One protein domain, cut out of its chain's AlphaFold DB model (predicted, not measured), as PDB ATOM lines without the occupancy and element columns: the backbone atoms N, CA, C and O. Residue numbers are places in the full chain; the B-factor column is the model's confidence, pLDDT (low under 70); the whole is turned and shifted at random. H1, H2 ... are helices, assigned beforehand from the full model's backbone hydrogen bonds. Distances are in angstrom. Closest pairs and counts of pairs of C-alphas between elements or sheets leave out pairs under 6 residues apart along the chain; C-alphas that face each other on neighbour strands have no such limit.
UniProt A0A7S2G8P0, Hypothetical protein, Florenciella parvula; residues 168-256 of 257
ATOM      1  N   ALA A 168     233.876 275.118 318.762       92.56
ATOM      2  CA  ALA A 168     232.957 274.416 317.873       92.56
ATOM      3  C   ALA A 168     231.882 273.666 318.670       92.56
ATOM      4  O   ALA A 168     230.724 273.619 318.265       92.56
ATOM      5  N   THR A 169     232.236 273.166 319.856       92.69
ATOM      6  CA  THR A 169     231.311 272.512 320.790       92.69
ATOM      7  C   THR A 169     231.028 273.379 322.028       92.69
ATOM      8  O   THR A 169     231.837 274.248 322.388       92.69
ATOM      9  N   PRO A 170     229.911 273.147 322.751       92.81
ATOM     10  CA  PRO A 170     229.660 273.828 324.022       92.81
ATOM     11  C   PRO A 170     230.787 273.608 325.046       92.81
ATOM     12  O   PRO A 170     231.163 274.540 325.761       92.81
ATOM     13  N   ALA A 171     231.364 272.401 325.083       92.62
ATOM     14  CA  ALA A 171     232.465 272.057 325.980       92.62
ATOM     15  C   ALA A 171     233.746 272.837 325.642       92.62
ATOM     16  O   ALA A 171     234.354 273.434 326.533       92.62
ATOM     17  N   GLU A 172     234.095 272.959 324.358       94.62
ATOM     18  CA  GLU A 172     235.201 273.814 323.911       94.62
ATOM     19  C   GLU A 172     234.969 275.290 324.260       94.62
ATOM     20  O   GLU A 172     235.891 275.996 324.674       94.62
ATOM     21  N   ALA A 173     233.734 275.787 324.141       95.38
ATOM     22  CA  ALA A 173     233.421 277.153 324.549       95.38
ATOM     23  C   ALA A 173     233.575 277.362 326.064       95.38
ATOM     24  O   ALA A 173     234.025 278.437 326.487       95.38
ATOM     25  N   CYS A 174     233.248 276.349 326.874       95.69
ATOM     26  CA  CYS A 174     233.521 276.335 328.310       95.69
ATOM     27  C   CYS A 174     235.026 276.384 328.583       95.69
ATOM     28  O   CYS A 174     235.497 277.316 329.240       95.69
ATOM     29  N   ALA A 175     235.789 275.460 327.996       96.56
ATOM     30  CA  ALA A 175     237.243 275.385 328.096       96.56
ATOM     31  C   ALA A 175     237.907 276.718 327.710       96.56
ATOM     32  O   ALA A 175     238.662 277.302 328.491       96.56
ATOM     33  N   GLY A 176     237.534 277.289 326.563       96.25
ATOM     34  CA  GLY A 176     238.028 278.590 326.114       96.25
ATOM     35  C   GLY A 176     237.652 279.736 327.059       96.25
ATOM     36  O   GLY A 176     238.407 280.699 327.215       96.25
ATOM     37  N   ARG A 177     236.493 279.677 327.730       96.00
ATOM     38  CA  ARG A 177     236.118 280.658 328.763       96.00
ATOM     39  C   ARG A 177     236.978 280.515 330.018       96.00
ATOM     40  O   ARG A 177     237.388 281.551 330.540       96.00
ATOM     41  N   LEU A 178     237.264 279.292 330.465       97.31
ATOM     42  CA  LEU A 178     238.154 279.034 331.597       97.31
ATOM     43  C   LEU A 178     239.576 279.524 331.298       97.31
ATOM     44  O   LEU A 178     240.119 280.305 332.074       97.31
ATOM     45  N   LEU A 179     240.126 279.185 330.127       96.75
ATOM     46  CA  LEU A 179     241.462 279.614 329.700       96.75
ATOM     47  C   LEU A 179     241.601 281.139 329.629       96.75
ATOM     48  O   LEU A 179     242.525 281.706 330.212       96.75
ATOM     49  N   ARG A 180     240.646 281.834 328.994       96.31
ATOM     50  CA  ARG A 180     240.653 283.311 328.919       96.31
ATOM     51  C   ARG A 180     240.618 283.989 330.290       96.31
ATOM     52  O   ARG A 180     241.023 285.139 330.404       96.31
ATOM     53  N   ASN A 181     240.112 283.299 331.312       96.94
ATOM     54  CA  ASN A 181     239.992 283.816 332.673       96.94
ATOM     55  C   ASN A 181     240.903 283.074 333.665       96.94
ATOM     56  O   ASN A 181     240.685 283.174 334.871       96.94
ATOM     57  N   ALA A 182     241.929 282.360 333.184       97.50
ATOM     58  CA  ALA A 182     242.757 281.481 334.007       97.50
ATOM     59  C   ALA A 182     243.408 282.209 335.191       97.50
ATOM     60  O   ALA A 182     243.355 281.723 336.316       97.50
ATOM     61  N   GLY A 183     243.978 283.398 334.968       97.81
ATOM     62  CA  GLY A 183     244.597 284.201 336.032       97.81
ATOM     63  C   GLY A 183     243.622 284.521 337.177       97.81
ATOM     64  O   GLY A 183     243.856 284.084 338.307       97.81
ATOM     65  N   PRO A 184     242.508 285.230 336.906       97.44
ATOM     66  CA  PRO A 184     241.486 285.518 337.914       97.44
ATOM     67  C   PRO A 184     240.875 284.275 338.574       97.44
ATOM     68  O   PRO A 184     240.634 284.290 339.781       97.44
ATOM     69  N   ILE A 185     240.642 283.202 337.810       97.12
ATOM     70  CA  ILE A 185     240.094 281.942 338.327       97.12
ATOM     71  C   ILE A 185     241.043 281.317 339.349       97.12
ATOM     72  O   ILE A 185     240.617 281.033 340.468       97.12
ATOM     73  N   LYS A 186     242.323 281.149 338.995       97.50
ATOM     74  CA  LYS A 186     243.328 280.572 339.897       97.50
ATOM     75  C   LYS A 186     243.482 281.414 341.159       97.50
ATOM     76  O   LYS A 186     243.486 280.871 342.257       97.50
ATOM     77  N   ALA A 187     243.529 282.739 341.017       97.56
ATOM     78  CA  ALA A 187     243.616 283.641 342.161       97.56
ATOM     79  C   ALA A 187     242.408 283.506 343.113       97.56
ATOM     80  O   ALA A 187     242.594 283.488 344.330       97.56
ATOM     81  N   ASP A 188     241.176 283.387 342.593       96.94
ATOM     82  CA  ASP A 188     239.991 283.162 343.437       96.94
ATOM     83  C   ASP A 188     240.000 281.767 344.071       96.94
ATOM     84  O   ASP A 188     239.697 281.652 345.258       96.94
ATOM     85  N   ALA A 189     240.385 280.733 343.313       97.12
ATOM     86  CA  ALA A 189     240.484 279.358 343.794       97.12
ATOM     87  C   ALA A 189     241.477 279.241 344.953       97.12
ATOM     88  O   ALA A 189     241.090 278.781 346.024       97.12
ATOM     89  N   ILE A 190     242.697 279.761 344.804       97.62
ATOM     90  CA  ILE A 190     243.713 279.760 345.867       97.62
ATOM     91  C   ILE A 190     243.202 280.512 347.099       97.62
ATOM     92  O   ILE A 190     243.196 279.990 348.211       97.62
ATOM     93  N   ARG A 191     242.679 281.728 346.905       97.56
ATOM     94  CA  ARG A 191     242.176 282.566 348.004       97.56
ATOM     95  C   ARG A 191     241.022 281.923 348.780       97.56
ATOM     96  O   ARG A 191     240.821 282.240 349.951       97.56
ATOM     97  N   LYS A 192     240.206 281.099 348.123       95.69
ATOM     98  CA  LYS A 192     239.001 280.484 348.699       95.69
ATOM     99  C   LYS A 192     239.182 279.002 349.041       95.69
ATOM    100  O   LYS A 192     238.197 278.372 349.414       95.69
ATOM    101  N   GLY A 193     240.401 278.466 348.938       93.88
ATOM    102  CA  GLY A 193     240.711 277.066 349.250       93.88
ATOM    103  C   GLY A 193     240.198 276.055 348.217       93.88
ATOM    104  O   GLY A 193     240.043 274.880 348.528       93.88
ATOM    105  N   GLY A 194     239.897 276.506 346.999       93.38
ATOM    106  CA  GLY A 194     239.489 275.664 345.873       93.38
ATOM    107  C   GLY A 194     240.645 275.023 345.102       93.38
ATOM    108  O   GLY A 194     240.392 274.124 344.310       93.38
ATOM    109  N   ALA A 195     241.881 275.480 345.311       95.38
ATOM    110  CA  ALA A 195     243.106 274.905 344.753       95.38
ATOM    111  C   ALA A 195     244.318 275.366 345.570       95.38
ATOM    112  O   ALA A 195     244.258 276.423 346.206       95.38
ATOM    113  N   ASP A 196     245.414 274.619 345.506       95.06
ATOM    114  CA  ASP A 196     246.666 274.999 346.159       95.06
ATOM    115  C   ASP A 196     247.522 275.844 345.202       95.06
ATOM    116  O   ASP A 196     247.398 275.751 343.980       95.06
ATOM    117  N   CYS A 197     248.374 276.730 345.730       95.00
ATOM    118  CA  CYS A 197     249.101 277.690 344.889       95.00
ATOM    119  C   CYS A 197     250.059 277.026 343.890       95.00
ATOM    120  O   CYS A 197     250.228 277.545 342.788       95.00
ATOM    121  N   GLU A 198     250.645 275.889 344.266       95.12
ATOM    122  CA  GLU A 198     251.587 275.129 343.442       95.12
ATOM    123  C   GLU A 198     250.875 274.296 342.367       95.12
ATOM    124  O   GLU A 198     251.407 274.134 341.275       95.12
ATOM    125  N   THR A 199     249.653 273.822 342.638       96.06
ATOM    126  CA  THR A 199     248.924 272.878 341.771       96.06
ATOM    127  C   THR A 199     247.812 273.529 340.949       96.06
ATOM    128  O   THR A 199     247.302 272.918 340.012       96.06
ATOM    129  N   ALA A 200     247.429 274.777 341.247       96.38
ATOM    130  CA  ALA A 200     246.279 275.436 340.621       96.38
ATOM    131  C   ALA A 200     246.372 275.549 339.091       96.38
ATOM    132  O   ALA A 200     245.344 275.569 338.413       96.38
ATOM    133  N   ASP A 201     247.580 275.684 338.541       97.69
ATOM    134  CA  ASP A 201     247.782 275.767 337.093       97.69
ATOM    135  C   ASP A 201     247.561 274.416 336.410       97.69
ATOM    136  O   ASP A 201     246.822 274.341 335.428       97.69
ATOM    137  N   ASP A 202     248.127 273.353 336.974       97.19
ATOM    138  CA  ASP A 202     247.999 271.998 336.443       97.19
ATOM    139  C   ASP A 202     246.578 271.462 336.613       97.19
ATOM    140  O   ASP A 202     246.003 270.958 335.651       97.19
ATOM    141  N   ALA A 203     245.950 271.701 337.769       96.81
ATOM    142  CA  ALA A 203     244.544 271.377 337.992       96.81
ATOM    143  C   ALA A 203     243.629 272.072 336.967       96.81
ATOM    144  O   ALA A 203     242.678 271.475 336.462       96.81
ATOM    145  N   LEU A 204     243.905 273.338 336.621       97.75
ATOM    146  CA  LEU A 204     243.113 274.049 335.614       97.75
ATOM    147  C   LEU A 204     243.335 273.480 334.210       97.75
ATOM    148  O   LEU A 204     242.364 273.336 333.466       97.75
ATOM    149  N   ARG A 205     244.585 273.165 333.841       96.69
ATOM    150  CA  ARG A 205     244.893 272.509 332.559       96.69
ATOM    151  C   ARG A 205     244.184 271.170 332.443       96.69
ATOM    152  O   ARG A 205     243.633 270.888 331.388       96.69
ATOM    153  N   GLU A 206     244.163 270.393 333.517       95.81
ATOM    154  CA  GLU A 206     243.509 269.092 333.565       95.81
ATOM    155  C   GLU A 206     241.993 269.208 333.349       95.81
ATOM    156  O   GLU A 206     241.441 268.536 332.482       95.81
ATOM    157  N   VAL A 207     241.325 270.135 334.049       96.12
ATOM    158  CA  VAL A 207     239.890 270.412 333.842       96.12
ATOM    159  C   VAL A 207     239.608 270.852 332.403       96.12
ATOM    160  O   VAL A 207     238.615 270.439 331.807       96.12
ATOM    161  N   VAL A 208     240.467 271.701 331.837       96.56
ATOM    162  CA  VAL A 208     240.342 272.165 330.451       96.56
ATOM    163  C   VAL A 208     240.540 271.019 329.461       96.56
ATOM    164  O   VAL A 208     239.738 270.898 328.541       96.56
ATOM    165  N   ALA A 209     241.558 270.178 329.643       95.25
ATOM    166  CA  ALA A 209     241.810 269.022 328.789       95.25
ATOM    167  C   ALA A 209     240.622 268.052 328.825       95.25
ATOM    168  O   ALA A 209     240.075 267.715 327.782       95.25
ATOM    169  N   ALA A 210     240.113 267.737 330.017       94.38
ATOM    170  CA  ALA A 210     238.959 266.858 330.175       94.38
ATOM    171  C   ALA A 210     237.681 267.399 329.495       94.38
ATOM    172  O   ALA A 210     236.872 266.626 328.981       94.38
ATOM    173  N   LEU A 211     237.498 268.727 329.449       93.56
ATOM    174  CA  LEU A 211     236.418 269.361 328.679       93.56
ATOM    175  C   LEU A 211     236.610 269.223 327.163       93.56
ATOM    176  O   LEU A 211     235.624 269.062 326.451       93.56
ATOM    177  N   LEU A 212     237.846 269.336 326.673       93.56
ATOM    178  CA  LEU A 212     238.165 269.261 325.244       93.56
ATOM    179  C   LEU A 212     238.093 267.824 324.719       93.56
ATOM    180  O   LEU A 212     237.543 267.597 323.645       93.56
ATOM    181  N   ASP A 213     238.588 266.867 325.498       89.69
ATOM    182  CA  ASP A 213     238.661 265.456 325.111       89.69
ATOM    183  C   ASP A 213     237.329 264.718 325.339       89.69
ATOM    184  O   ASP A 213     237.134 263.598 324.871       89.69
ATOM    185  N   GLY A 214     236.399 265.326 326.086       79.31
ATOM    186  CA  GLY A 214     235.146 264.691 326.504       79.31
ATOM    187  C   GLY A 214     235.337 263.579 327.548       79.31
ATOM    188  O   GLY A 214     234.376 262.895 327.909       79.31
ATOM    189  N   GLU A 215     236.556 263.398 328.065       71.38
ATOM    190  CA  GLU A 215     236.894 262.391 329.071       71.38
ATOM    191  C   GLU A 215     236.502 262.860 330.480       71.38
ATOM    192  O   GLU A 215     237.307 263.356 331.263       71.38
ATOM    193  N   MET A 216     235.236 262.663 330.849       65.25
ATOM    194  CA  MET A 216     234.697 263.148 332.131       65.25
ATOM    195  C   MET A 216     235.097 262.342 333.384       65.25
ATOM    196  O   MET A 216     234.453 262.486 334.422       65.25
ATOM    197  N   GLY A 217     236.105 261.465 333.301       60.62
ATOM    198  CA  GLY A 217     236.307 260.383 334.277       60.62
ATOM    199  C   GLY A 217     237.692 260.240 334.907       60.62
ATOM    200  O   GLY A 217     237.900 259.252 335.605       60.62
ATOM    201  N   LYS A 218     238.650 261.143 334.666       73.12
ATOM    202  CA  LYS A 218     240.032 260.975 335.164       73.12
ATOM    203  C   LYS A 218     240.678 262.285 335.606       73.12
ATOM    204  O   LYS A 218     241.787 262.590 335.186       73.12
ATOM    205  N   LEU A 219     239.982 263.069 336.423       91.00
ATOM    206  CA  LEU A 219     240.655 264.169 337.108       91.00
ATOM    207  C   LEU A 219     241.423 263.622 338.316       91.00
ATOM    208  O   LEU A 219     240.908 262.781 339.052       91.00
ATOM    209  N   SER A 220     242.624 264.142 338.540       93.25
ATOM    210  CA  SER A 220     243.340 264.065 339.805       93.25
ATOM    211  C   SER A 220     242.499 264.669 340.931       93.25
ATOM    212  O   SER A 220     241.555 265.427 340.686       93.25
ATOM    213  N   ASP A 221     242.859 264.395 342.186       93.00
ATOM    214  CA  ASP A 221     242.160 264.972 343.340       93.00
ATOM    215  C   ASP A 221     242.129 266.509 343.290       93.00
ATOM    216  O   ASP A 221     241.101 267.125 343.598       93.00
ATOM    217  N   GLU A 222     243.215 267.136 342.828       94.56
ATOM    218  CA  GLU A 222     243.309 268.589 342.674       94.56
ATOM    219  C   GLU A 222     242.464 269.105 341.502       94.56
ATOM    220  O   GLU A 222     241.723 270.080 341.663       94.56
ATOM    221  N   GLY A 223     242.488 268.430 340.347       95.12
ATOM    222  CA  GLY A 223     241.611 268.748 339.215       95.12
ATOM    223  C   GLY A 223     240.132 268.632 339.592       95.12
ATOM    224  O   GLY A 223     239.326 269.522 339.312       95.12
ATOM    225  N   ALA A 224     239.775 267.578 340.321       94.31
ATOM    226  CA  ALA A 224     238.433 267.330 340.819       94.31
ATOM    227  C   ALA A 224     237.970 268.380 341.842       94.31
ATOM    228  O   ALA A 224     236.837 268.875 341.782       94.31
ATOM    229  N   LYS A 225     238.846 268.741 342.788       95.38
ATOM    230  CA  LYS A 225     238.625 269.813 343.772       95.38
ATOM    231  C   LYS A 225     238.389 271.146 343.065       95.38
ATOM    232  O   LYS A 225     237.407 271.824 343.383       95.38
ATOM    233  N   LEU A 226     239.196 271.471 342.053       96.69
ATOM    234  CA  LEU A 226     239.019 272.679 341.255       96.69
ATOM    235  C   LEU A 226     237.720 272.648 340.435       96.69
ATOM    236  O   LEU A 226     236.990 273.637 340.433       96.69
ATOM    237  N   ALA A 227     237.374 271.531 339.790       95.69
ATOM    238  CA  ALA A 227     236.123 271.396 339.039       95.69
ATOM    239  C   ALA A 227     234.896 271.666 339.929       95.69
ATOM    240  O   ALA A 227     234.033 272.471 339.572       95.69
ATOM    241  N   ARG A 228     234.859 271.077 341.133       94.62
ATOM    242  CA  ARG A 228     233.815 271.348 342.141       94.62
ATOM    243  C   ARG A 228     233.819 272.797 342.612       94.62
ATOM    244  O   ARG A 228     232.755 273.375 342.837       94.62
ATOM    245  N   PHE A 229     234.992 273.403 342.784       95.69
ATOM    246  CA  PHE A 229     235.083 274.820 343.118       95.69
ATOM    247  C   PHE A 229     234.455 275.691 342.019       95.69
ATOM    248  O   PHE A 229     233.628 276.555 342.317       95.69
ATOM    249  N   LEU A 230     234.791 275.439 340.753       95.75
ATOM    250  CA  LEU A 230     234.265 276.185 339.609       95.75
ATOM    251  C   LEU A 230     232.746 276.022 339.467       95.75
ATOM    252  O   LEU A 230     232.045 277.028 339.367       95.75
ATOM    253  N   ASP A 231     232.232 274.794 339.540       93.38
ATOM    254  CA  ASP A 231     230.795 274.479 339.518       93.38
ATOM    255  C   ASP A 231     230.016 275.209 340.631       93.38
ATOM    256  O   ASP A 231     228.933 275.769 340.429       93.38
ATOM    257  N   ASN A 232     230.614 275.320 341.819       90.50
ATOM    258  CA  ASN A 232     230.017 276.069 342.918       90.50
ATOM    259  C   ASN A 232     230.000 277.585 342.682       90.50
ATOM    260  O   ASN A 232     229.053 278.256 343.108       90.50
ATOM    261  N   ARG A 233     231.030 278.133 342.028       91.31
ATOM    262  CA  ARG A 233     231.237 279.581 341.860       91.31
ATOM    263  C   ARG A 233     230.578 280.165 340.620       91.31
ATOM    264  O   ARG A 233     230.283 281.363 340.619       91.31
ATOM    265  N   ILE A 234     230.375 279.354 339.589       91.19
ATOM    266  CA  ILE A 234     229.831 279.799 338.315       91.19
ATOM    267  C   ILE A 234     228.357 280.197 338.445       91.19
ATOM    268  O   ILE A 234     227.555 279.511 339.081       91.19
ATOM    269  N   CYS A 235     227.994 281.322 337.831       89.81
ATOM    270  CA  CYS A 235     226.612 281.775 337.732       89.81
ATOM    271  C   CYS A 235     226.162 281.769 336.272       89.81
ATOM    272  O   CYS A 235     226.636 282.571 335.464       89.81
ATOM    273  N   VAL A 236     225.174 280.943 335.954       90.12
ATOM    274  CA  VAL A 236     224.523 280.896 334.640       90.12
ATOM    275  C   VAL A 236     223.254 281.764 334.682       90.12
ATOM    276  O   VAL A 236     222.498 281.669 335.649       90.12
ATOM    277  N   PRO A 237     223.008 282.656 333.705       90.50
ATOM    278  CA  PRO A 237     223.770 282.881 332.475       90.50
ATOM    279  C   PRO A 237     224.862 283.962 332.587       90.50
ATOM    280  O   PRO A 237     225.407 284.387 331.575       90.50
ATOM    281  N   ARG A 238     225.174 284.515 333.765       90.88
ATOM    282  CA  ARG A 238     226.091 285.674 333.864       90.88
ATOM    283  C   ARG A 238     227.471 285.369 333.268       90.88
ATOM    284  O   ARG A 238     227.956 286.112 332.412       90.88
ATOM    285  N   ASP A 239     228.073 284.274 333.709       91.69
ATOM    286  CA  ASP A 239     229.471 283.948 333.441       91.69
ATOM    287  C   ASP A 239     229.632 283.182 332.112       91.69
ATOM    288  O   ASP A 239     230.578 283.455 331.364       91.69
ATOM    289  N   MET A 240     228.670 282.305 331.789       91.44
ATOM    290  CA  MET A 240     228.472 281.612 330.504       91.44
ATOM    291  C   MET A 240     227.020 281.104 330.378       91.44
ATOM    292  O   MET A 240     226.272 281.197 331.349       91.44
ATOM    293  N   GLY A 241     226.616 280.611 329.199       90.44
ATOM    294  CA  GLY A 241     225.285 280.019 328.977       90.44
ATOM    295  C   GLY A 241     225.131 278.612 329.571       90.44
ATOM    296  O   GLY A 241     226.118 278.003 329.986       90.44
ATOM    297  N   CYS A 242     223.896 278.104 329.596       89.62
ATOM    298  CA  CYS A 242     223.570 276.785 330.146       89.62
ATOM    299  C   CYS A 242     224.282 275.637 329.409       89.62
ATOM    300  O   CYS A 242     224.897 274.798 330.064       89.62
ATOM    301  N   LEU A 243     224.285 275.642 328.067       89.81
ATOM    302  CA  LEU A 243     224.925 274.572 327.286       89.81
ATOM    303  C   LEU A 243     226.434 274.445 327.572       89.81
ATOM    304  O   LEU A 243     226.869 273.352 327.933       89.81
ATOM    305  N   PRO A 244     227.256 275.518 327.509       91.81
ATOM    306  CA  PRO A 244     228.680 275.378 327.809       91.81
ATOM    307  C   PRO A 244     228.984 274.875 329.223       91.81
ATOM    308  O   PRO A 244     229.944 274.135 329.415       91.81
ATOM    309  N   VAL A 245     228.202 275.255 330.238       92.06
ATOM    310  CA  VAL A 245     228.566 274.928 331.626       92.06
ATOM    311  C   VAL A 245     228.421 273.440 331.955       92.06
ATOM    312  O   VAL A 245     229.020 272.962 332.913       92.06
ATOM    313  N   GLN A 246     227.635 272.680 331.197       88.50
ATOM    314  CA  GLN A 246     227.243 271.332 331.613       88.50
ATOM    315  C   GLN A 246     228.371 270.327 331.594       88.50
ATOM    316  O   GLN A 246     228.403 269.482 332.483       88.50
ATOM    317  N   GLY A 247     229.310 270.453 330.652       89.19
ATOM    318  CA  GLY A 247     230.532 269.652 330.678       89.19
ATOM    319  C   GLY A 247     231.245 269.819 332.019       89.19
ATOM    320  O   GLY A 247     231.537 268.838 332.693       89.19
ATOM    321  N   LEU A 248     231.401 271.066 332.482       92.94
ATOM    322  CA  LEU A 248     232.016 271.368 333.776       92.94
ATOM    323  C   LEU A 248     231.193 270.818 334.949       92.94
ATOM    324  O   LEU A 248     231.767 270.240 335.871       92.94
ATOM    325  N   ARG A 249     229.861 270.965 334.921       90.88
ATOM    326  CA  ARG A 249     228.992 270.428 335.984       90.88
ATOM    327  C   ARG A 249     229.088 268.906 336.071       90.88
ATOM    328  O   ARG A 249     229.143 268.343 337.160       90.88
ATOM    329  N   ALA A 250     229.096 268.232 334.927       88.94
ATOM    330  CA  ALA A 250     229.178 266.784 334.863       88.94
ATOM    331  C   ALA A 250     230.567 266.277 335.287       88.94
ATOM    332  O   ALA A 250     230.641 265.357 336.099       88.94
ATOM    333  N   LEU A 251     231.645 266.948 334.863       90.12
ATOM    334  CA  LEU A 251     233.002 266.737 335.384       90.12
ATOM    335  C   LEU A 251     233.038 266.854 336.911       90.12
ATOM    336  O   LEU A 251     233.473 265.927 337.592       90.12
ATOM    337  N   ALA A 252     232.524 267.949 337.474       91.31
ATOM    338  CA  ALA A 252     232.529 268.186 338.917       91.31
ATOM    339  C   ALA A 252     231.781 267.102 339.717       91.31
ATOM    340  O   ALA A 252     232.216 266.736 340.811       91.31
ATOM    341  N   ARG A 253     230.673 266.580 339.172       88.19
ATOM    342  CA  ARG A 253     229.848 265.531 339.797       88.19
ATOM    343  C   ARG A 253     230.469 264.137 339.689       88.19
ATOM    344  O   ARG A 253     230.312 263.343 340.614       88.19
ATOM    345  N   ASN A 254     231.156 263.845 338.587       85.19
ATOM    346  CA  ASN A 254     231.739 262.528 338.327       85.19
ATOM    347  C   ASN A 254     233.128 262.352 338.955       85.19
ATOM    348  O   ASN A 254     233.495 261.237 339.300       85.19
ATOM    349  N   SER A 255     233.866 263.440 339.186       77.25
ATOM    350  CA  SER A 255     235.248 263.410 339.700       77.25
ATOM    351  C   SER A 255     235.348 263.203 341.224       77.25
ATOM    352  O   SER A 255     236.244 263.721 341.882       77.25
ATOM    353  N   GLY A 256     234.370 262.542 341.841       58.50
ATOM    354  CA  GLY A 256     234.303 262.338 343.295       58.50
ATOM    355  C   GLY A 256     233.835 260.945 343.701       58.50
ATOM    356  O   GLY A 256     233.360 260.784 344.824       58.50
TER     357      GLY A 256
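This is residues 168 to 256 of the 257 residues of the protein "Hypothetical protein" of Florenciella parvula (UniProt A0A7S2G8P0). H1 and H3 lie side by side. The hairpin of H4 and H5 crosses over one side of them, and H2 packs on H3's first residues. This compact, all-helix printed part has 89 residues with five named helices, a radius of gyration of the C-alphas of 11.4 A and spans of 31 by 27 by 19 A.

From residue 168 you meet H1, residues 170 to 180, H2, 182 to 191, H3, 200 to 213, H4, 221 to 233, and H5, 242 to 254. H3 touches H1 with residues 208 to 212 alone; the closest C-alphas, Ala 175 and Val 208, are 5.1 A apart. H4 and H5 are a hairpin at a steep tilt of 41 degrees. Every O i to N i+4 pair is within hydrogen-bond range in H1 to H4, 6 of 9 in H5.

Find C-alpha 170 at (229.660, 273.828, 324.022), where H1 begins, and C-alpha 254 at (231.739, 262.528, 338.327), where H5 ends.

The printed part has no cut; residues 216, 217 and 256 have pLDDT under 70.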